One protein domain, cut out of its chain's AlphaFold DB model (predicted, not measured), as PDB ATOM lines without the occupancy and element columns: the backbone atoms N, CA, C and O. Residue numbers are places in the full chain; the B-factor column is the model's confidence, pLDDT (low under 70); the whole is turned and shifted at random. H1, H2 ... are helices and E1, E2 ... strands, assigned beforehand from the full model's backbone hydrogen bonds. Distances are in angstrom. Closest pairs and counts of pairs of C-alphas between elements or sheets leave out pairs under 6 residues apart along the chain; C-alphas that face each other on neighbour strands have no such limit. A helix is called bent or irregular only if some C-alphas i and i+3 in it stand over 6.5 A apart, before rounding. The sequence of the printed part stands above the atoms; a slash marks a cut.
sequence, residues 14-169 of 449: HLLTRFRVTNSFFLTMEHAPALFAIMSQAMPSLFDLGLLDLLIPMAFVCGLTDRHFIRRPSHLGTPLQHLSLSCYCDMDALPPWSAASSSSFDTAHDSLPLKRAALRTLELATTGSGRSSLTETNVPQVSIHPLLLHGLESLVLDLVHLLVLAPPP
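This is residues 14 to 169 of the 449 residues of an uncharacterized protein of Catenaria anguillulae PL171 (UniProt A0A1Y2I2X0). Picture a curved wall of five side-by-side strands, E1, E2, E3, E4 and E6, with helix H2 over one face; H2 sits between that wall, helix H1 on one side and a small two-strand ribbon, E5 and E7, on another. The opposite face of the wall has no named helix, and the long unnamed stretch of residues 89 to 120 loops past H2 between E3 and E4. The printed part has 156 residues, with three named helices and seven named strands in the order E1 H1 E2 H2 E3 E4 E5 H3 E6 E7; both sheets, E1 E2 E3 E4 E6 and E5 E7, are parallel. The class is mixed, helices and strands, though named elements hold only 67 of the 156 residues. The whole is compact and rounded, with a radius of gyration of the C-alphas of 15.1 A and spans of 46 by 40 by 30 A.

Go from the first residue to E1, residues 18 to 21, an edge strand of the larger sheet. Its parallel neighbour is E2, residues 48 to 54, at 6 degrees; look for N 19 and O 48 at 2.9 A. Next comes E3, residues 82 to 88, parallel to E2 at 5 degrees, with N 51 and O 84 at 2.8 A. E4, residues 121 to 127, is parallel to E3 at 10 degrees, with N 85 and O 123 at 2.8 A. The other edge strand, E6, residues 154 to 158, is parallel to E4 at 10 degrees, with N 158 and O 124 at 2.8 A. From edge to edge the way across this sheet turns by 54 degrees, its curl. H2, residues 58 to 70, is on the sheet at a height of 9.9 A, which gives two layers, a helix on one face of a sheet. It lies over E2 and only just over E3, with 3 C-alphas falling there, and runs along the strands, at 18 degrees to E2 on the local plane. H1, residues 32 to 42, is not on the sheet; it touches H2 at Ser 40 and His 68, the closest C-alphas, 5.8 A apart, at a shallow tilt of 24 degrees, the same way. E1, H1, E2 and E2, H2, E3 are strand-helix-strand units, two parallel neighbour strands with a helix between, each with a right-handed crossover. E5, residues 141 to 144, comes closest to H2 at the C-alphas of Val 142 and Ala 59, 4.8 A apart. Its parallel neighbour is E7, residues 161 to 165, at 34 degrees, with N 142 and O 161 at 2.8 A. H3, residues 146 to 149, is only just apart from H2, at 8.3 A. Every O i to N i+4 pair is within hydrogen-bond range in H1 and H2; H3 is too short for such a pair.

Find C-alpha 18 at (365.369, 112.614, 216.378), where E1 begins. H1 is 14.9 A long and E2 17.1 A. Find C-alpha 58 at (376.747, 121.389, 229.826); from there H2 runs 15.4 A, irregular but only just, with C-alphas 67 and 70 6.6 A apart. E3 is 20.1 A long, E4 18.8 A and E6 13.2 A. E7 ends at C-alpha 165, at (367.505, 124.669, 241.830).

The C-alphas farthest apart, those of His 75 and Asp 92, are 46.0 A apart. The printed part has no cut. The long links are H2 to E3, E3 to E4 and E4 to E5, with 11, 32 and 13 residues. The mean pLDDT of the printed part is 82.9; look for values under 70 at residue 96, residues 98 to 117 and residues 166 to 169.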
ATOM      1  N   HIS A  14     359.510 119.025 209.276       77.75
ATOM      2  CA  HIS A  14     358.309 118.619 210.021       77.75
ATOM      3  C   HIS A  14     358.291 117.140 210.435       77.75
ATOM      4  O   HIS A  14     357.557 116.775 211.350       77.75
ATOM      5  N   LEU A  15     359.085 116.294 209.780       86.19
ATOM      6  CA  LEU A  15     359.166 114.862 210.066       86.19
ATOM      7  C   LEU A  15     360.377 114.480 210.925       86.19
ATOM      8  O   LEU A  15     360.476 113.329 211.343       86.19
ATOM      9  N   LEU A  16     361.306 115.408 211.185       90.38
ATOM     10  CA  LEU A  16     362.493 115.092 211.970       90.38
ATOM     11  C   LEU A  16     362.130 115.030 213.454       90.38
ATOM     12  O   LEU A  16     361.838 116.041 214.088       90.38
ATOM     13  N   THR A  17     362.158 113.818 213.989       92.88
ATOM     14  CA  THR A  17     361.778 113.501 215.370       92.88
ATOM     15  C   THR A  17     362.973 113.282 216.287       92.88
ATOM     16  O   THR A  17     362.873 113.512 217.495       92.88
ATOM     17  N   ARG A  18     364.108 112.891 215.700       95.19
ATOM     18  CA  ARG A  18     365.369 112.614 216.378       95.19
ATOM     19  C   ARG A  18     366.514 113.349 215.700       95.19
ATOM     20  O   ARG A  18     366.701 113.216 214.494       95.19
ATOM     21  N   PHE A  19     367.313 114.057 216.485       96.06
ATOM     22  CA  PHE A  19     368.530 114.714 216.029       96.06
ATOM     23  C   PHE A  19     369.655 114.380 216.997       96.06
ATOM     24  O   PHE A  19     369.577 114.705 218.180       96.06
ATOM     25  N   ARG A  20     370.690 113.704 216.500       96.06
ATOM     26  CA  ARG A  20     371.837 113.296 217.305       96.06
ATOM     27  C   ARG A  20     373.122 113.672 216.598       96.06
ATOM     28  O   ARG A  20     373.299 113.325 215.434       96.06
ATOM     29  N   VAL A  21     374.006 114.346 217.319       94.62
ATOM     30  CA  VAL A  21     375.320 114.739 216.822       94.62
ATOM     31  C   VAL A  21     376.388 114.293 217.806       94.62
ATOM     32  O   VAL A  21     376.279 114.512 219.011       94.62
ATOM     33  N   THR A  22     377.400 113.624 217.270       92.38
ATOM     34  CA  THR A  22     378.651 113.273 217.949       92.38
ATOM     35  C   THR A  22     379.709 114.309 217.601       92.38
ATOM     36  O   THR A  22     379.645 114.861 216.501       92.38
ATOM     37  N   ASN A  23     380.697 114.546 218.468       90.69
ATOM     38  CA  ASN A  23     381.714 115.583 218.238       90.69
ATOM     39  C   ASN A  23     381.089 116.963 217.997       90.69
ATOM     40  O   ASN A  23     381.329 117.614 216.976       90.69
ATOM     41  N   SER A  24     380.260 117.423 218.937       89.38
ATOM     42  CA  SER A  24     379.528 118.694 218.837       89.38
ATOM     43  C   SER A  24     380.421 119.931 219.048       89.38
ATOM     44  O   SER A  24     379.998 120.933 219.618       89.38
ATOM     45  N   PHE A  25     381.663 119.880 218.563       84.00
ATOM     46  CA  PHE A  25     382.703 120.902 218.712       84.00
ATOM     47  C   PHE A  25     382.376 122.212 217.986       84.00
ATOM     48  O   PHE A  25     382.917 123.259 218.321       84.00
ATOM     49  N   PHE A  26     381.460 122.170 217.013       85.50
ATOM     50  CA  PHE A  26     380.954 123.364 216.331       85.50
ATOM     51  C   PHE A  26     380.095 124.253 217.247       85.50
ATOM     52  O   PHE A  26     379.845 125.413 216.917       85.50
ATOM     53  N   LEU A  27     379.618 123.730 218.383       89.38
ATOM     54  CA  LEU A  27     378.892 124.516 219.371       89.38
ATOM     55  C   LEU A  27     379.881 125.327 220.206       89.38
ATOM     56  O   LEU A  27     380.560 124.793 221.080       89.38
ATOM     57  N   THR A  28     379.908 126.636 219.977       89.56
ATOM     58  CA  THR A  28     380.585 127.593 220.858       89.56
ATOM     59  C   THR A  28     379.558 128.393 221.656       89.56
ATOM     60  O   THR A  28     378.398 128.507 221.246       89.56
ATOM     61  N   MET A  29     379.963 128.973 222.792       88.56
ATOM     62  CA  MET A  29     379.049 129.778 223.620       88.56
ATOM     63  C   MET A  29     378.457 130.976 222.858       88.56
ATOM     64  O   MET A  29     377.326 131.370 223.120       88.56
ATOM     65  N   GLU A  30     379.189 131.510 221.878       89.50
ATOM     66  CA  GLU A  30     378.754 132.622 221.030       89.50
ATOM     67  C   GLU A  30     377.643 132.216 220.045       89.50
ATOM     68  O   GLU A  30     376.643 132.918 219.903       89.50
ATOM     69  N   HIS A  31     377.783 131.063 219.384       88.62
ATOM     70  CA  HIS A  31     376.889 130.666 218.288       88.62
ATOM     71  C   HIS A  31     375.719 129.783 218.736       88.62
ATOM     72  O   HIS A  31     374.687 129.732 218.059       88.62
ATOM     73  N   ALA A  32     375.848 129.089 219.869       90.94
ATOM     74  CA  ALA A  32     374.832 128.153 220.340       90.94
ATOM     75  C   ALA A  32     373.439 128.787 220.541       90.94
ATOM     76  O   ALA A  32     372.471 128.169 220.098       90.94
ATOM     77  N   PRO A  33     373.270 130.003 221.110       92.19
ATOM     78  CA  PRO A  33     371.937 130.588 221.281       92.19
ATOM     79  C   PRO A  33     371.198 130.790 219.953       92.19
ATOM     80  O   PRO A  33     370.031 130.417 219.820       92.19
ATOM     81  N   ALA A  34     371.892 131.335 218.947       91.25
ATOM     82  CA  ALA A  34     371.328 131.540 217.617       91.25
ATOM     83  C   ALA A  34     370.995 130.200 216.949       91.25
ATOM     84  O   ALA A  34     369.908 130.036 216.392       91.25
ATOM     85  N   LEU A  35     371.890 129.215 217.058       92.75
ATOM     86  CA  LEU A  35     371.668 127.897 216.477       92.75
ATOM     87  C   LEU A  35     370.475 127.174 217.114       92.75
ATOM     88  O   LEU A  35     369.649 126.630 216.389       92.75
ATOM     89  N   PHE A  36     370.333 127.199 218.441       94.06
ATOM     90  CA  PHE A  36     369.196 126.583 219.133       94.06
ATOM     91  C   PHE A  36     367.868 127.234 218.734       94.06
ATOM     92  O   PHE A  36     366.881 126.528 218.514       94.06
ATOM     93  N   ALA A  37     367.845 128.559 218.568       91.81
ATOM     94  CA  ALA A  37     366.680 129.264 218.046       91.81
ATOM     95  C   ALA A  37     366.316 128.781 216.633       91.81
ATOM     96  O   ALA A  37     365.171 128.387 216.401       91.81
ATOM     97  N   ILE A  38     367.295 128.723 215.726       91.25
ATOM     98  CA  ILE A  38     367.119 128.249 214.345       91.25
ATOM     99  C   ILE A  38     366.631 126.796 214.321       91.25
ATOM    100  O   ILE A  38     365.609 126.494 213.705       91.25
ATOM    101  N   MET A  39     367.312 125.899 215.037       92.75
ATOM    102  CA  MET A  39     366.949 124.484 215.122       92.75
ATOM    103  C   MET A  39     365.535 124.302 215.667       92.75
ATOM    104  O   MET A  39     364.778 123.487 215.149       92.75
ATOM    105  N   SER A  40     365.144 125.080 216.681       92.44
ATOM    106  CA  SER A  40     363.812 124.962 217.273       92.44
ATOM    107  C   SER A  40     362.683 125.316 216.305       92.44
ATOM    108  O   SER A  40     361.629 124.689 216.349       92.44
ATOM    109  N   GLN A  41     362.924 126.265 215.398       91.69
ATOM    110  CA  GLN A  41     361.975 126.654 214.353       91.69
ATOM    111  C   GLN A  41     361.987 125.676 213.173       91.69
ATOM    112  O   GLN A  41     360.935 125.358 212.617       91.69
ATOM    113  N   ALA A  42     363.171 125.194 212.793       91.56
ATOM    114  CA  ALA A  42     363.340 124.259 211.690       91.56
ATOM    115  C   ALA A  42     362.842 122.846 212.036       91.56
ATOM    116  O   ALA A  42     362.432 122.117 211.140       91.56
ATOM    117  N   MET A  43     362.852 122.457 213.315       94.25
ATOM    118  CA  MET A  43     362.542 121.100 213.786       94.25
ATOM    119  C   MET A  43     361.399 121.119 214.824       94.25
ATOM    120  O   MET A  43     361.614 120.843 216.013       94.25
ATOM    121  N   PRO A  44     360.160 121.455 214.412       92.75
ATOM    122  CA  PRO A  44     359.030 121.573 215.334       92.75
ATOM    123  C   PRO A  44     358.635 120.228 215.965       92.75
ATOM    124  O   PRO A  44     358.169 120.204 217.099       92.75
ATOM    125  N   SER A  45     358.872 119.110 215.276       92.75
ATOM    126  CA  SER A  45     358.503 117.757 215.721       92.75
ATOM    127  C   SER A  45     359.617 117.024 216.480       92.75
ATOM    128  O   SER A  45     359.481 115.833 216.764       92.75
ATOM    129  N   LEU A  46     360.720 117.710 216.796       95.31
ATOM    130  CA  LEU A  46     361.859 117.114 217.488       95.31
ATOM    131  C   LEU A  46     361.500 116.777 218.937       95.31
ATOM    132  O   LEU A  46     361.262 117.681 219.738       95.31
ATOM    133  N   PHE A  47     361.519 115.491 219.283       94.44
ATOM    134  CA  PHE A  47     361.287 115.029 220.651       94.44
ATOM    135  C   PHE A  47     362.483 114.276 221.260       94.44
ATOM    136  O   PHE A  47     362.486 114.068 222.473       94.44
ATOM    137  N   ASP A  48     363.498 113.916 220.464       96.75
ATOM    138  CA  ASP A  48     364.771 113.328 220.915       96.75
ATOM    139  C   ASP A  48     365.966 114.149 220.396       96.75
ATOM    140  O   ASP A  48     366.170 114.275 219.184       96.75
ATOM    141  N   LEU A  49     366.741 114.719 221.323       97.44
ATOM    142  CA  LEU A  49     367.925 115.530 221.052       97.44
ATOM    143  C   LEU A  49     369.149 114.931 221.753       97.44
ATOM    144  O   LEU A  49     369.191 114.842 222.980       97.44
ATOM    145  N   GLY A  50     370.171 114.594 220.969       97.44
ATOM    146  CA  GLY A  50     371.469 114.137 221.457       97.44
ATOM    147  C   GLY A  50     372.607 115.046 220.997       97.44
ATOM    148  O   GLY A  50     372.847 115.151 219.797       97.44
ATOM    149  N   LEU A  51     373.331 115.669 221.923       96.75
ATOM    150  CA  LEU A  51     374.520 116.477 221.634       96.75
ATOM    151  C   LEU A  51     375.688 115.947 222.457       96.75
ATOM    152  O   LEU A  51     375.777 116.191 223.660       96.75
ATOM    153  N   LEU A  52     376.556 115.181 221.808       95.19
ATOM    154  CA  LEU A  52     377.666 114.507 222.468       95.19
ATOM    155  C   LEU A  52     378.984 115.227 222.193       95.19
ATOM    156  O   LEU A  52     379.138 115.897 221.166       95.19
ATOM    157  N   ASP A  53     379.923 115.039 223.113       92.62
ATOM    158  CA  ASP A  53     381.298 115.530 223.072       92.62
ATOM    159  C   ASP A  53     381.349 117.062 222.947       92.62
ATOM    160  O   ASP A  53     381.955 117.640 222.052       92.62
ATOM    161  N   LEU A  54     380.634 117.740 223.842       92.62
ATOM    162  CA  LEU A  54     380.597 119.196 223.938       92.62
ATOM    163  C   LEU A  54     381.914 119.744 224.504       92.62
ATOM    164  O   LEU A  54     382.409 119.251 225.518       92.62
ATOM    165  N   LEU A  55     382.415 120.830 223.906       89.06
ATOM    166  CA  LEU A  55     383.540 121.638 224.417       89.06
ATOM    167  C   LEU A  55     383.085 122.899 225.170       89.06
ATOM    168  O   LEU A  55     383.890 123.763 225.506       89.06
ATOM    169  N   ILE A  56     381.785 123.018 225.432       88.19
ATOM    170  CA  ILE A  56     381.177 124.110 226.198       88.19
ATOM    171  C   ILE A  56     380.497 123.558 227.455       88.19
ATOM    172  O   ILE A  56     380.146 122.374 227.485       88.19
ATOM    173  N   PRO A  57     380.277 124.382 228.496       88.19
ATOM    174  CA  PRO A  57     379.628 123.930 229.722       88.19
ATOM    175  C   PRO A  57     378.246 123.311 229.468       88.19
ATOM    176  O   PRO A  57     377.371 123.922 228.852       88.19
ATOM    177  N   MET A  58     378.014 122.110 230.001       88.62
ATOM    178  CA  MET A  58     376.747 121.389 229.826       88.62
ATOM    179  C   MET A  58     375.554 122.149 230.426       88.62
ATOM    180  O   MET A  58     374.475 122.157 229.841       88.62
ATOM    181  N   ALA A  59     375.759 122.860 231.542       84.69
ATOM    182  CA  ALA A  59     374.738 123.710 232.157       84.69
ATOM    183  C   ALA A  59     374.207 124.790 231.193       84.69
ATOM    184  O   ALA A  59     372.999 125.020 231.124       84.69
ATOM    185  N   PHE A  60     375.091 125.393 230.393       86.62
ATOM    186  CA  PHE A  60     374.715 126.380 229.382       86.62
ATOM    187  C   PHE A  60     373.839 125.756 228.284       86.62
ATOM    188  O   PHE A  60     372.785 126.294 227.938       86.62
ATOM    189  N   VAL A  61     374.210 124.568 227.793       91.25
ATOM    190  CA  VAL A  61     373.424 123.827 226.791       91.25
ATOM    191  C   VAL A  61     372.069 123.384 227.351       91.25
ATOM    192  O   VAL A  61     371.056 123.507 226.662       91.25
ATOM    193  N   CYS A  62     372.011 122.934 228.607       89.44
ATOM    194  CA  CYS A  62     370.758 122.620 229.296       89.44
ATOM    195  C   CYS A  62     369.819 123.831 229.351       89.44
ATOM    196  O   CYS A  62     368.636 123.691 229.039       89.44
ATOM    197  N   GLY A  63     370.337 125.021 229.676       86.31
ATOM    198  CA  GLY A  63     369.550 126.259 229.699       86.31
ATOM    199  C   GLY A  63     368.952 126.611 228.332       86.31
ATOM    200  O   GLY A  63     367.763 126.922 228.229       86.31
ATOM    201  N   LEU A  64     369.742 126.491 227.259       90.75
ATOM    202  CA  LEU A  64     369.250 126.686 225.890       90.75
ATOM    203  C   LEU A  64     368.212 125.623 225.499       90.75
ATOM    204  O   LEU A  64     367.184 125.943 224.897       90.75
ATOM    205  N   THR A  65     368.447 124.365 225.872       92.38
ATOM    206  CA  THR A  65     367.537 123.252 225.574       92.38
ATOM    207  C   THR A  65     366.192 123.421 226.280       92.38
ATOM    208  O   THR A  65     365.145 123.216 225.660       92.38
ATOM    209  N   ASP A  66     366.197 123.855 227.544       88.81
ATOM    210  CA  ASP A  66     364.973 124.108 228.308       88.81
ATOM    211  C   ASP A  66     364.083 125.143 227.610       88.81
ATOM    212  O   ASP A  66     362.909 124.886 227.327       88.81
ATOM    213  N   ARG A  67     364.685 126.278 227.232       87.88
ATOM    214  CA  ARG A  67     364.008 127.390 226.559       87.88
ATOM    215  C   ARG A  67     363.432 127.010 225.193       87.88
ATOM    216  O   ARG A  67     362.317 127.413 224.869       87.88
ATOM    217  N   HIS A  68     364.197 126.292 224.372       91.00
ATOM    218  CA  HIS A  68     363.877 126.095 222.953       91.00
ATOM    219  C   HIS A  68     363.151 124.779 222.638       91.00
ATOM    220  O   HIS A  68     362.464 124.672 221.612       91.00
ATOM    221  N   PHE A  69     363.298 123.768 223.492       92.75
ATOM    222  CA  PHE A  69     362.849 122.407 223.202       92.75
ATOM    223  C   PHE A  69     361.986 121.819 224.325       92.75
ATOM    224  O   PHE A  69     360.915 121.296 224.032       92.75
ATOM    225  N   ILE A  70     362.381 121.929 225.599       91.00
ATOM    226  CA  ILE A  70     361.668 121.247 226.701       91.00
ATOM    227  C   ILE A  70     360.355 121.950 227.051       91.00
ATOM    228  O   ILE A  70     359.298 121.317 227.075       91.00
ATOM    229  N   ARG A  71     360.392 123.263 227.301       87.19
ATOM    230  CA  ARG A  71     359.196 124.073 227.606       87.19
ATOM    231  C   ARG A  71     358.608 124.735 226.366       87.19
ATOM    232  O   ARG A  71     357.950 125.772 226.457       87.19
ATOM    233  N   ARG A  72     358.839 124.132 225.197       87.06
ATOM    234  CA  ARG A  72     358.317 124.624 223.925       87.06
ATOM    235  C   ARG A  72     356.785 124.742 223.989       87.06
ATOM    236  O   ARG A  72     356.110 123.773 224.344       87.06
ATOM    237  N   PRO A  73     356.209 125.899 223.624       85.94
ATOM    238  CA  PRO A  73     354.770 126.035 223.445       85.94
ATOM    239  C   PRO A  73     354.242 125.072 222.377       85.94
ATOM    240  O   PRO A  73     354.822 124.968 221.301       85.94
ATOM    241  N   SER A  74     353.093 124.440 222.624       86.88
ATOM    242  CA  SER A  74     352.500 123.447 221.711       86.88
ATOM    243  C   SER A  74     352.234 123.973 220.295       86.88
ATOM    244  O   SER A  74     352.289 123.208 219.339       86.88
ATOM    245  N   HIS A  75     351.982 125.276 220.138       88.06
ATOM    246  CA  HIS A  75     351.792 125.902 218.826       88.06
ATOM    247  C   HIS A  75     353.098 126.055 218.024       88.06
ATOM    248  O   HIS A  75     353.041 126.254 216.814       88.06
ATOM    249  N   LEU A  76     354.265 125.969 218.675       87.94
ATOM    250  CA  LEU A  76     355.580 125.986 218.023       87.94
ATOM    251  C   LEU A  76     356.109 124.578 217.729       87.94
ATOM    252  O   LEU A  76     357.080 124.437 216.988       87.94
ATOM    253  N   GLY A  77     355.493 123.540 218.296       90.44
ATOM    254  CA  GLY A  77     355.867 122.156 218.043       90.44
ATOM    255  C   GLY A  77     355.711 121.245 219.253       90.44
ATOM    256  O   GLY A  77     355.200 121.633 220.305       90.44
ATOM    257  N   THR A  78     356.183 120.015 219.090       91.06
ATOM    258  CA  THR A  78     356.203 118.994 220.135       91.06
ATOM    259  C   THR A  78     357.302 119.320 221.151       91.06
ATOM    260  O   THR A  78     358.421 119.647 220.748       91.06
ATOM    261  N   PRO A  79     357.013 119.266 222.464       92.44
ATOM    262  CA  PRO A  79     358.032 119.448 223.487       92.44
ATOM    263  C   PRO A  79     358.972 118.237 223.548       92.44
ATOM    264  O   PRO A  79     358.559 117.096 223.323       92.44
ATOM    265  N   LEU A  80     360.232 118.495 223.888       94.62
ATOM    266  CA  LEU A  80     361.280 117.481 223.973       94.62
ATOM    267  C   LEU A  80     360.996 116.453 225.073       94.62
ATOM    268  O   LEU A  80     360.644 116.817 226.197       94.62
ATOM    269  N   GLN A  81     361.201 115.175 224.755       95.50
ATOM    270  CA  GLN A  81     361.000 114.050 225.668       95.50
ATOM    271  C   GLN A  81     362.311 113.352 226.045       95.50
ATOM    272  O   GLN A  81     362.426 112.859 227.169       95.50
ATOM    273  N   HIS A  82     363.303 113.341 225.154       97.38
ATOM    274  CA  HIS A  82     364.608 112.726 225.393       97.38
ATOM    275  C   HIS A  82     365.724 113.743 225.162       97.38
ATOM    276  O   HIS A  82     365.773 114.397 224.119       97.38
ATOM    277  N   LEU A  83     366.605 113.869 226.152       97.31
ATOM    278  CA  LEU A  83     367.796 114.705 226.088       97.31
ATOM    279  C   LEU A  83     369.017 113.879 226.481       97.31
ATOM    280  O   LEU A  83     369.059 113.341 227.586       97.31
ATOM    281  N   SER A  84     370.004 113.821 225.590       97.88
ATOM    282  CA  SER A  84     371.297 113.185 225.837       97.88
ATOM    283  C   SER A  84     372.410 114.194 225.585       97.88
ATOM    284  O   SER A  84     372.565 114.689 224.470       97.88
ATOM    285  N   LEU A  85     373.154 114.547 226.628       96.88
ATOM    286  CA  LEU A  85     374.268 115.486 226.558       96.88
ATOM    287  C   LEU A  85     375.531 114.809 227.071       96.88
ATOM    288  O   LEU A  85     375.521 114.208 228.145       96.88
ATOM    289  N   SER A  86     376.638 114.964 226.349       95.25
ATOM    290  CA  SER A  86     377.946 114.652 226.916       95.25
ATOM    291  C   SER A  86     378.945 115.771 226.706       95.25
ATOM    292  O   SER A  86     378.917 116.454 225.685       95.25
ATOM    293  N   CYS A  87     379.812 115.981 227.688       92.56
ATOM    294  CA  CYS A  87     380.948 116.882 227.566       92.56
ATOM    295  C   CYS A  87     382.235 116.082 227.383       92.56
ATOM    296  O   CYS A  87     382.403 115.015 227.972       92.56
ATOM    297  N   TYR A  88     383.132 116.605 226.552       91.06
ATOM    298  CA  TYR A  88     384.413 115.974 226.280       91.06
ATOM    299  C   TYR A  88     385.471 116.493 227.258       91.06
ATOM    300  O   TYR A  88     385.652 117.703 227.405       91.06
ATOM    301  N   CYS A  89     386.167 115.577 227.925       87.56
ATOM    302  CA  CYS A  89     387.315 115.860 228.776       87.56
ATOM    303  C   CYS A  89     388.580 115.297 228.127       87.56
ATOM    304  O   CYS A  89     388.716 114.081 227.974       87.56
ATOM    305  N   ASP A  90     389.522 116.175 227.799       84.88
ATOM    306  CA  ASP A  90     390.862 115.775 227.373       84.88
ATOM    307  C   ASP A  90     391.791 115.609 228.589       84.88
ATOM    308  O   ASP A  90     391.561 116.235 229.623       84.88
ATOM    309  N   MET A  91     392.819 114.764 228.488       78.38
ATOM    310  CA  MET A  91     393.827 114.577 229.546       78.38
ATOM    311  C   MET A  91     394.691 115.826 229.741       78.38
ATOM    312  O   MET A  91     395.057 116.146 230.871       78.38
ATOM    313  N   ASP A  92     394.996 116.518 228.642       75.06
ATOM    314  CA  ASP A  92     396.008 117.579 228.602       75.06
ATOM    315  C   ASP A  92     395.409 118.993 228.684       75.06
ATOM    316  O   ASP A  92     396.139 119.984 228.754       75.06
ATOM    317  N   ALA A  93     394.077 119.105 228.690       73.62
ATOM    318  CA  ALA A  93     393.371 120.378 228.736       73.62
ATOM    319  C   ALA A  93     392.597 120.540 230.046       73.62
ATOM    320  O   ALA A  93     391.947 119.615 230.532       73.62
ATOM    321  N   LEU A  94     392.608 121.758 230.595       72.25
ATOM    322  CA  LEU A  94     391.688 122.111 231.673       72.25
ATOM    323  C   LEU A  94     390.247 122.002 231.155       72.25
ATOM    324  O   LEU A  94     389.944 122.576 230.103       72.25
ATOM    325  N   PRO A  95     389.352 121.298 231.870       71.94
ATOM    326  CA  PRO A  95     387.976 121.172 231.432       71.94
ATOM    327  C   PRO A  95     387.317 122.546 231.231       71.94
ATOM    328  O   PRO A  95     387.484 123.443 232.058       71.94
ATOM    329  N   PRO A  96     386.493 122.737 230.190       67.56
ATOM    330  CA  PRO A  96     385.867 124.036 229.926       67.56
ATOM    331  C   PRO A  96     384.939 124.508 231.061       67.56
ATOM    332  O   PRO A  96     384.625 125.691 231.157       67.56
ATOM    333  N   TRP A  97     384.519 123.602 231.950       73.88
ATOM    334  CA  TRP A  97     383.745 123.904 233.157       73.88
ATOM    335  C   TRP A  97     384.598 124.109 234.422       73.88
ATOM    336  O   TRP A  97     384.053 124.543 235.430       73.88
ATOM    337  N   SER A  98     385.908 123.827 234.402       62.88
ATOM    338  CA  SER A  98     386.786 124.024 235.569       62.88
ATOM    339  C   SER A  98     387.238 125.478 235.737       62.88
ATOM    340  O   SER A  98     387.561 125.891 236.844       62.88
ATOM    341  N   ALA A  99     387.257 126.265 234.655       51.03
ATOM    342  CA  ALA A  99     387.609 127.690 234.678       51.03
ATOM    343  C   ALA A  99     386.411 128.615 234.972       51.03
ATOM    344  O   ALA A  99     386.588 129.812 235.192       51.03
ATOM    345  N   ALA A 100     385.191 128.073 234.994       44.56
ATOM    346  CA  ALA A 100     383.977 128.821 235.289       44.56
ATOM    347  C   ALA A 100     383.597 128.634 236.762       44.56
ATOM    348  O   ALA A 100     382.768 127.800 237.120       44.56
ATOM    349  N   SER A 101     384.212 129.438 237.628       37.06
ATOM    350  CA  SER A 101     383.650 129.758 238.936       37.06
ATOM    351  C   SER A 101     382.197 130.195 238.751       37.06
ATOM    352  O   SER A 101     381.995 131.265 238.189       37.06
ATOM    353  N   SER A 102     381.231 129.363 239.158       38.06
ATOM    354  CA  SER A 102     379.960 129.731 239.818       38.06
ATOM    355  C   SER A 102     379.187 130.982 239.348       38.06
ATOM    356  O   SER A 102     378.332 131.483 240.077       38.06
ATOM    357  N   SER A 103     379.416 131.493 238.144       37.12
ATOM    358  CA  SER A 103     378.656 132.582 237.560       37.12
ATOM    359  C   SER A 103     377.463 131.950 236.879       37.12
ATOM    360  O   SER A 103     377.548 131.451 235.761       37.12
ATOM    361  N   SER A 104     376.371 131.886 237.643       42.91
ATOM    362  CA  SER A 104     375.023 132.202 237.171       42.91
ATOM    363  C   SER A 104     374.890 132.143 235.646       42.91
ATOM    364  O   SER A 104     374.794 133.171 234.971       42.91
ATOM    365  N   PHE A 105     374.871 130.938 235.074       44.94
ATOM    366  CA  PHE A 105     374.127 130.784 233.841       44.94
ATOM    367  C   PHE A 105     372.691 130.958 234.285       44.94
ATOM    368  O   PHE A 105     372.071 130.008 234.759       44.94
ATOM    369  N   ASP A 106     372.243 132.215 234.238       44.12
ATOM    370  CA  ASP A 106     370.858 132.613 234.349       44.12
ATOM    371  C   ASP A 106     370.105 131.729 233.361       44.12
ATOM    372  O   ASP A 106     369.993 132.009 232.165       44.12
ATOM    373  N   THR A 107     369.620 130.590 233.850       46.03
ATOM    374  CA  THR A 107     368.479 129.922 233.266       46.03
ATOM    375  C   THR A 107     367.433 131.013 233.242       46.03
ATOM    376  O   THR A 107     366.922 131.375 234.297       46.03
ATOM    377  N   ALA A 108     367.232 131.625 232.075       42.03
ATOM    378  CA  ALA A 108     366.280 132.697 231.849       42.03
ATOM    379  C   ALA A 108     364.887 132.176 232.238       42.03
ATOM    380  O   ALA A 108     364.170 131.594 231.424       42.03
ATOM    381  N   HIS A 109     364.563 132.284 233.524       47.34
ATOM    382  CA  HIS A 109     363.453 131.591 234.170       47.34
ATOM    383  C   HIS A 109     362.266 132.512 234.453       47.34
ATOM    384  O   HIS A 109     361.228 132.025 234.890       47.34
ATOM    385  N   ASP A 110     362.356 133.795 234.107       43.62
ATOM    386  CA  ASP A 110     361.375 134.784 234.560       43.62
ATOM    387  C   ASP A 110     360.111 134.928 233.698       43.62
ATOM    388  O   ASP A 110     359.202 135.651 234.091       43.62
ATOM    389  N   SER A 111     359.982 134.261 232.543       46.31
ATOM    390  CA  SER A 111     358.874 134.585 231.618       46.31
ATOM    391  C   SER A 111     358.007 133.430 231.128       46.31
ATOM    392  O   SER A 111     356.957 133.685 230.535       46.31
ATOM    393  N   LEU A 112     358.375 132.169 231.375       53.38
ATOM    394  CA  LEU A 112     357.560 131.037 230.927       53.38
ATOM    395  C   LEU A 112     356.779 130.432 232.099       53.38
ATOM    396  O   LEU A 112     357.394 130.039 233.093       53.38
ATOM    397  N   PRO A 113     355.440 130.297 231.995       55.81
ATOM    398  CA  PRO A 113     354.654 129.643 233.029       55.81
ATOM    399  C   PRO A 113     355.214 128.241 233.264       55.81
ATOM    400  O   PRO A 113     355.394 127.468 232.319       55.81
ATOM    401  N   LEU A 114     355.496 127.934 234.531       58.34
ATOM    402  CA  LEU A 114     356.052 126.667 234.999       58.34
ATOM    403  C   LEU A 114     355.049 125.523 234.765       58.34
ATOM    404  O   LEU A 114     354.366 125.060 235.676       58.34
ATOM    405  N   LYS A 115     354.922 125.079 233.515       64.19
ATOM    406  CA  LYS A 115     354.185 123.868 233.148       64.19
ATOM    407  C   LYS A 115     355.062 122.652 233.435       64.19
ATOM    408  O   LYS A 115     356.285 122.721 233.324       64.19
ATOM    409  N   ARG A 116     354.432 121.531 233.805       63.97
ATOM    410  CA  ARG A 116     355.128 120.242 233.935       63.97
ATOM    411  C   ARG A 116     355.847 119.942 232.621       63.97
ATOM    412  O   ARG A 116     355.226 120.003 231.561       63.97
ATOM    413  N   ALA A 117     357.142 119.660 232.707       68.19
ATOM    414  CA  ALA A 117     357.947 119.340 231.541       68.19
ATOM    415  C   ALA A 117     357.509 118.015 230.917       68.19
ATOM    416  O   ALA A 117     357.102 117.095 231.627       68.19
ATOM    417  N   ALA A 118     357.641 117.913 229.593       84.38
ATOM    418  CA  ALA A 118     357.424 116.665 228.864       84.38
ATOM    419  C   ALA A 118     358.645 115.729 228.893       84.38
ATOM    420  O   ALA A 118     358.566 114.619 228.371       84.38
ATOM    421  N   LEU A 119     359.759 116.167 229.493       93.19
ATOM    422  CA  LEU A 119     361.007 115.414 229.532       93.19
ATOM    423  C   LEU A 119     360.818 114.092 230.294       93.19
ATOM    424  O   LEU A 119     360.419 114.086 231.459       93.19
ATOM    425  N   ARG A 120     361.111 112.976 229.621       95.62
ATOM    426  CA  ARG A 120     361.009 111.601 230.136       95.62
ATOM    427  C   ARG A 120     362.367 110.964 230.371       95.62
ATOM    428  O   ARG A 120     362.513 110.177 231.301       95.62
ATOM    429  N   THR A 121     363.344 111.283 229.530       96.88
ATOM    430  CA  THR A 121     364.699 110.734 229.615       96.88
ATOM    431  C   THR A 121     365.712 111.862 229.647       96.88
ATOM    432  O   THR A 121     365.693 112.732 228.775       96.88
ATOM    433  N   LEU A 122     366.597 111.816 230.639       96.88
ATOM    434  CA  LEU A 122     367.739 112.708 230.759       96.88
ATOM    435  C   LEU A 122     369.012 111.876 230.901       96.88
ATOM    436  O   LEU A 122     369.139 111.103 231.850       96.88
ATOM    437  N   GLU A 123     369.943 112.056 229.976       97.50
ATOM    438  CA  GLU A 123     371.265 111.439 230.007       97.50
ATOM    439  C   GLU A 123     372.319 112.542 229.999       97.50
ATOM    440  O   GLU A 123     372.368 113.349 229.072       97.50
ATOM    441  N   LEU A 124     373.141 112.589 231.041       95.75
ATOM    442  CA  LEU A 124     374.259 113.513 231.173       95.75
ATOM    443  C   LEU A 124     375.521 112.686 231.393       95.75
ATOM    444  O   LEU A 124     375.562 111.879 232.321       95.75
ATOM    445  N   ALA A 125     376.538 112.873 230.560       95.06
ATOM    446  CA  ALA A 125     377.755 112.073 230.625       95.06
ATOM    447  C   ALA A 125     379.028 112.898 230.422       95.06
ATOM    448  O   ALA A 125     379.032 113.902 229.711       95.06
ATOM    449  N   THR A 126     380.132 112.420 230.980       92.25
ATOM    450  CA  THR A 126     381.470 112.915 230.649       92.25
ATOM    451  C   THR A 126     382.222 111.869 229.831       92.25
ATOM    452  O   THR A 126     382.386 110.731 230.269       92.25
ATOM    453  N   THR A 127     382.683 112.248 228.640       91.81
ATOM    454  CA  THR A 127     383.431 111.404 227.693       91.81
ATOM    455  C   THR A 127     384.876 111.896 227.538       91.81
ATOM    456  O   THR A 127     385.251 112.929 228.088       91.81
ATOM    457  N   GLY A 128     385.706 111.149 226.804       88.69
ATOM    458  CA  GLY A 128     387.073 111.549 226.452       88.69
ATOM    459  C   GLY A 128     388.185 110.862 227.250       88.69
ATOM    460  O   GLY A 128     387.936 110.115 228.200       88.69
ATOM    461  N   SER A 129     389.424 111.094 226.815       85.19
ATOM    462  CA  SER A 129     390.656 110.517 227.374       85.19
ATOM    463  C   SER A 129     390.885 110.923 228.835       85.19
ATOM    464  O   SER A 129     391.355 110.111 229.629       85.19
ATOM    465  N   GLY A 130     390.504 112.152 229.206       80.50
ATOM    466  CA  GLY A 130     390.664 112.732 230.545       80.50
ATOM    467  C   GLY A 130     389.652 112.251 231.584       80.50
ATOM    468  O   GLY A 130     389.738 112.592 232.762       80.50
ATOM    469  N   ARG A 131     388.671 111.434 231.189       84.56
ATOM    470  CA  ARG A 131     387.569 111.010 232.065       84.56
ATOM    471  C   ARG A 131     388.056 110.354 233.367       84.56
ATOM    472  O   ARG A 131     387.532 110.631 234.452       84.56
ATOM    473  N   SER A 132     389.071 109.495 233.286       80.50
ATOM    474  CA  SER A 132     389.632 108.791 234.448       80.50
ATOM    475  C   SER A 132     390.413 109.724 235.381       80.50
ATOM    476  O   SER A 132     390.351 109.537 236.597       80.50
ATOM    477  N   SER A 133     391.049 110.772 234.851       80.94
ATOM    478  CA  SER A 133     391.884 111.714 235.609       80.94
ATOM    479  C   SER A 133     391.107 112.840 236.298       80.94
ATOM    480  O   SER A 133     391.658 113.491 237.183       80.94
ATOM    481  N   LEU A 134     389.823 113.043 235.967       79.56
ATOM    482  CA  LEU A 134     388.985 114.049 236.633       79.56
ATOM    483  C   LEU A 134     389.022 113.901 238.162       79.56
ATOM    484  O   LEU A 134     388.715 112.837 238.696       79.56
ATOM    485  N   THR A 135     389.356 114.965 238.880       79.38
ATOM    486  CA  THR A 135     389.149 115.018 240.330       79.38
ATOM    487  C   THR A 135     387.684 115.316 240.631       79.38
ATOM    488  O   THR A 135     386.941 115.784 239.771       79.38
ATOM    489  N   GLU A 136     387.259 115.078 241.866       72.75
ATOM    490  CA  GLU A 136     385.893 115.350 242.320       72.75
ATOM    491  C   GLU A 136     385.467 116.817 242.109       72.75
ATOM    492  O   GLU A 136     384.335 117.098 241.724       72.75
ATOM    493  N   THR A 137     386.397 117.759 242.288       73.44
ATOM    494  CA  THR A 137     386.184 119.195 242.034       73.44
ATOM    495  C   THR A 137     386.036 119.528 240.552       73.44
ATOM    496  O   THR A 137     385.473 120.564 240.213       73.44
ATOM    497  N   ASN A 138     386.535 118.655 239.676       79.75
ATOM    498  CA  ASN A 138     386.566 118.855 238.232       79.75
ATOM    499  C   ASN A 138     385.458 118.071 237.521       79.75
ATOM    500  O   ASN A 138     385.418 118.052 236.296       79.75
ATOM    501  N   VAL A 139     384.550 117.425 238.253       82.88
ATOM    502  CA  VAL A 139     383.359 116.801 237.669       82.88
ATOM    503  C   VAL A 139     382.370 117.903 237.256       82.88
ATOM    504  O   VAL A 139     382.098 118.802 238.059       82.88
ATOM    505  N   PRO A 140     381.811 117.870 236.032       85.12
ATOM    506  CA  PRO A 140     380.868 118.885 235.576       85.12
ATOM    507  C   PRO A 140     379.625 118.924 236.464       85.12
ATOM    508  O   PRO A 140     379.062 117.890 236.831       85.12
ATOM    509  N   GLN A 141     379.181 120.139 236.779       84.44
ATOM    510  CA  GLN A 141     377.972 120.384 237.556       84.44
ATOM    511  C   GLN A 141     376.884 120.953 236.646       84.44
ATOM    512  O   GLN A 141     377.128 121.866 235.856       84.44
ATOM    513  N   VAL A 142     375.675 120.409 236.753       84.62
ATOM    514  CA  VAL A 142     374.512 120.836 235.975       84.62
ATOM    515  C   VAL A 142     373.374 121.118 236.937       84.62
ATOM    516  O   VAL A 142     372.930 120.223 237.648       84.62
ATOM    517  N   SER A 143     372.884 122.352 236.940       82.12
ATOM    518  CA  SER A 143     371.723 122.745 237.737       82.12
ATOM    519  C   SER A 143     370.454 122.658 236.898       82.12
ATOM    520  O   SER A 143     370.391 123.215 235.802       82.12
ATOM    521  N   ILE A 144     369.432 121.964 237.403       82.44
ATOM    522  CA  ILE A 144     368.149 121.784 236.715       82.44
ATOM    523  C   ILE A 144     366.997 122.165 237.644       82.44
ATOM    524  O   ILE A 144     366.998 121.885 238.844       82.44
ATOM    525  N   HIS A 145     365.974 122.800 237.077       81.19
ATOM    526  CA  HIS A 145     364.755 123.128 237.803       81.19
ATOM    527  C   HIS A 145     363.981 121.850 238.202       81.19
ATOM    528  O   HIS A 145     363.724 121.003 237.340       81.19
ATOM    529  N   PRO A 146     363.500 121.706 239.453       80.31
ATOM    530  CA  PRO A 146     362.886 120.467 239.953       80.31
ATOM    531  C   PRO A 146     361.668 120.002 239.139       80.31
ATOM    532  O   PRO A 146     361.446 118.805 238.961       80.31
ATOM    533  N   LEU A 147     360.893 120.938 238.582       81.38
ATOM    534  CA  LEU A 147     359.746 120.611 237.719       81.38
ATOM    535  C   LEU A 147     360.122 119.920 236.400       81.38
ATOM    536  O   LEU A 147     359.258 119.275 235.808       81.38
ATOM    537  N   LEU A 148     361.373 120.038 235.945       84.00
ATOM    538  CA  LEU A 148     361.869 119.295 234.783       84.00
ATOM    539  C   LEU A 148     362.155 117.832 235.136       84.00
ATOM    540  O   LEU A 148     362.009 116.955 234.292       84.00
ATOM    541  N   LEU A 149     362.514 117.567 236.395       87.38
ATOM    542  CA  LEU A 149     362.886 116.239 236.879       87.38
ATOM    543  C   LEU A 149     361.666 115.396 237.282       87.38
ATOM    544  O   LEU A 149     361.688 114.175 237.184       87.38
ATOM    545  N   HIS A 150     360.569 116.033 237.698       85.44
ATOM    546  CA  HIS A 150     359.383 115.347 238.225       85.44
ATOM    547  C   HIS A 150     358.667 114.437 237.197       85.44
ATOM    548  O   HIS A 150     357.909 113.542 237.580       85.44
ATOM    549  N   GLY A 151     358.864 114.676 235.895       87.88
ATOM    550  CA  GLY A 151     358.296 113.875 234.799       87.88
ATOM    551  C   GLY A 151     359.192 112.739 234.295       87.88
ATOM    552  O   GLY A 151     358.736 111.957 233.455       87.88
ATOM    553  N   LEU A 152     360.430 112.648 234.800       94.38
ATOM    554  CA  LEU A 152     361.427 111.700 234.317       94.38
ATOM    555  C   LEU A 152     361.058 110.259 234.660       94.38
ATOM    556  O   LEU A 152     360.670 109.944 235.782       94.38
ATOM    557  N   GLU A 153     361.260 109.394 233.678       96.38
ATOM    558  CA  GLU A 153     361.149 107.939 233.766       96.38
ATOM    559  C   GLU A 153     362.539 107.286 233.754       96.38
ATOM    560  O   GLU A 153     362.714 106.196 234.298       96.38
ATOM    561  N   SER A 154     363.532 107.967 233.171       97.31
ATOM    562  CA  SER A 154     364.913 107.502 233.054       97.31
ATOM    563  C   SER A 154     365.900 108.640 233.309       97.31
ATOM    564  O   SER A 154     365.805 109.694 232.675       97.31
ATOM    565  N   LEU A 155     366.859 108.412 234.204       96.56
ATOM    566  CA  LEU A 155     367.941 109.343 234.520       96.56
ATOM    567  C   LEU A 155     369.281 108.609 234.465       96.56
ATOM    568  O   LEU A 155     369.482 107.642 235.197       96.56
ATOM    569  N   VAL A 156     370.188 109.089 233.616       96.12
ATOM    570  CA  VAL A 156     371.563 108.597 233.500       96.12
ATOM    571  C   VAL A 156     372.515 109.746 233.806       96.12
ATOM    572  O   VAL A 156     372.463 110.783 233.149       96.12
ATOM    573  N   LEU A 157     373.366 109.561 234.807       93.69
ATOM    574  CA  LEU A 157     374.406 110.498 235.216       93.69
ATOM    575  C   LEU A 157     375.740 109.760 235.196       93.69
ATOM    576  O   LEU A 157     376.009 108.963 236.088       93.69
ATOM    577  N   ASP A 158     376.570 110.013 234.193       92.81
ATOM    578  CA  ASP A 158     377.896 109.413 234.081       92.81
ATOM    579  C   ASP A 158     378.981 110.456 234.344       92.81
ATOM    580  O   ASP A 158     379.312 111.259 233.472       92.81
ATOM    581  N   LEU A 159     379.530 110.447 235.561       89.50
ATOM    582  CA  LEU A 159     380.517 111.418 236.025       89.50
ATOM    583  C   LEU A 159     380.028 112.858 235.818       89.50
ATOM    584  O   LEU A 159     380.736 113.688 235.255       89.50
ATOM    585  N   VAL A 160     378.803 113.140 236.267       88.19
ATOM    586  CA  VAL A 160     378.187 114.475 236.276       88.19
ATOM    587  C   VAL A 160     377.479 114.688 237.613       88.19
ATOM    588  O   VAL A 160     376.761 113.812 238.096       88.19
ATOM    589  N   HIS A 161     377.638 115.869 238.205       85.69
ATOM    590  CA  HIS A 161     376.880 116.284 239.381       85.69
ATOM    591  C   HIS A 161     375.616 117.028 238.967       85.69
ATOM    592  O   HIS A 161     375.668 118.160 238.490       85.69
ATOM    593  N   LEU A 162     374.464 116.398 239.187       84.94
ATOM    594  CA  LEU A 162     373.170 117.043 239.018       84.94
ATOM    595  C   LEU A 162     372.780 117.775 240.310       84.94
ATOM    596  O   LEU A 162     372.644 117.156 241.366       84.94
ATOM    597  N   LEU A 163     372.580 119.083 240.202       83.50
ATOM    598  CA  LEU A 163     372.091 119.949 241.265       83.50
ATOM    599  C   LEU A 163     370.655 120.387 240.962       83.50
ATOM    600  O   LEU A 163     370.267 120.579 239.807       83.50
ATOM    601  N   VAL A 164     369.856 120.563 242.005       80.50
ATOM    602  CA  VAL A 164     368.460 120.984 241.899       80.50
ATOM    603  C   VAL A 164     368.344 122.437 242.327       80.50
ATOM    604  O   VAL A 164     368.717 122.795 243.440       80.50
ATOM    605  N   LEU A 165     367.784 123.281 241.466       77.25
ATOM    606  CA  LEU A 165     367.505 124.669 241.830       77.25
ATOM    607  C   LEU A 165     366.402 124.716 242.899       77.25
ATOM    608  O   LEU A 165     365.316 124.164 242.693       77.25
ATOM    609  N   ALA A 166     366.654 125.371 244.037       65.56
ATOM    610  CA  ALA A 166     365.614 125.583 245.040       65.56
ATOM    611  C   ALA A 166     364.449 126.386 244.432       65.56
ATOM    612  O   ALA A 166     364.695 127.365 243.723       65.56
ATOM    613  N   PRO A 167     363.181 126.021 244.694       59.00
ATOM    614  CA  PRO A 167     362.060 126.857 244.285       59.00
ATOM    615  C   PRO A 167     362.196 128.250 244.922       59.00
ATOM    616  O   PRO A 167     362.682 128.344 246.053       59.00
ATOM    617  N   PRO A 168     361.769 129.327 244.237       57.38
ATOM    618  CA  PRO A 168     361.817 130.660 244.820       57.38
ATOM    619  C   PRO A 168     361.042 130.673 246.144       57.38
ATOM    620  O   PRO A 168     360.005 129.996 246.250       57.38
ATOM    621  N   PRO A 169     361.524 131.408 247.165       56.75
ATOM    622  CA  PRO A 169     360.781 131.578 248.404       56.75
ATOM    623  C   PRO A 169     359.377 132.071 248.049       56.75
ATOM    624  O   PRO A 169     359.215 133.002 247.258       56.75
TER     625      PRO A 169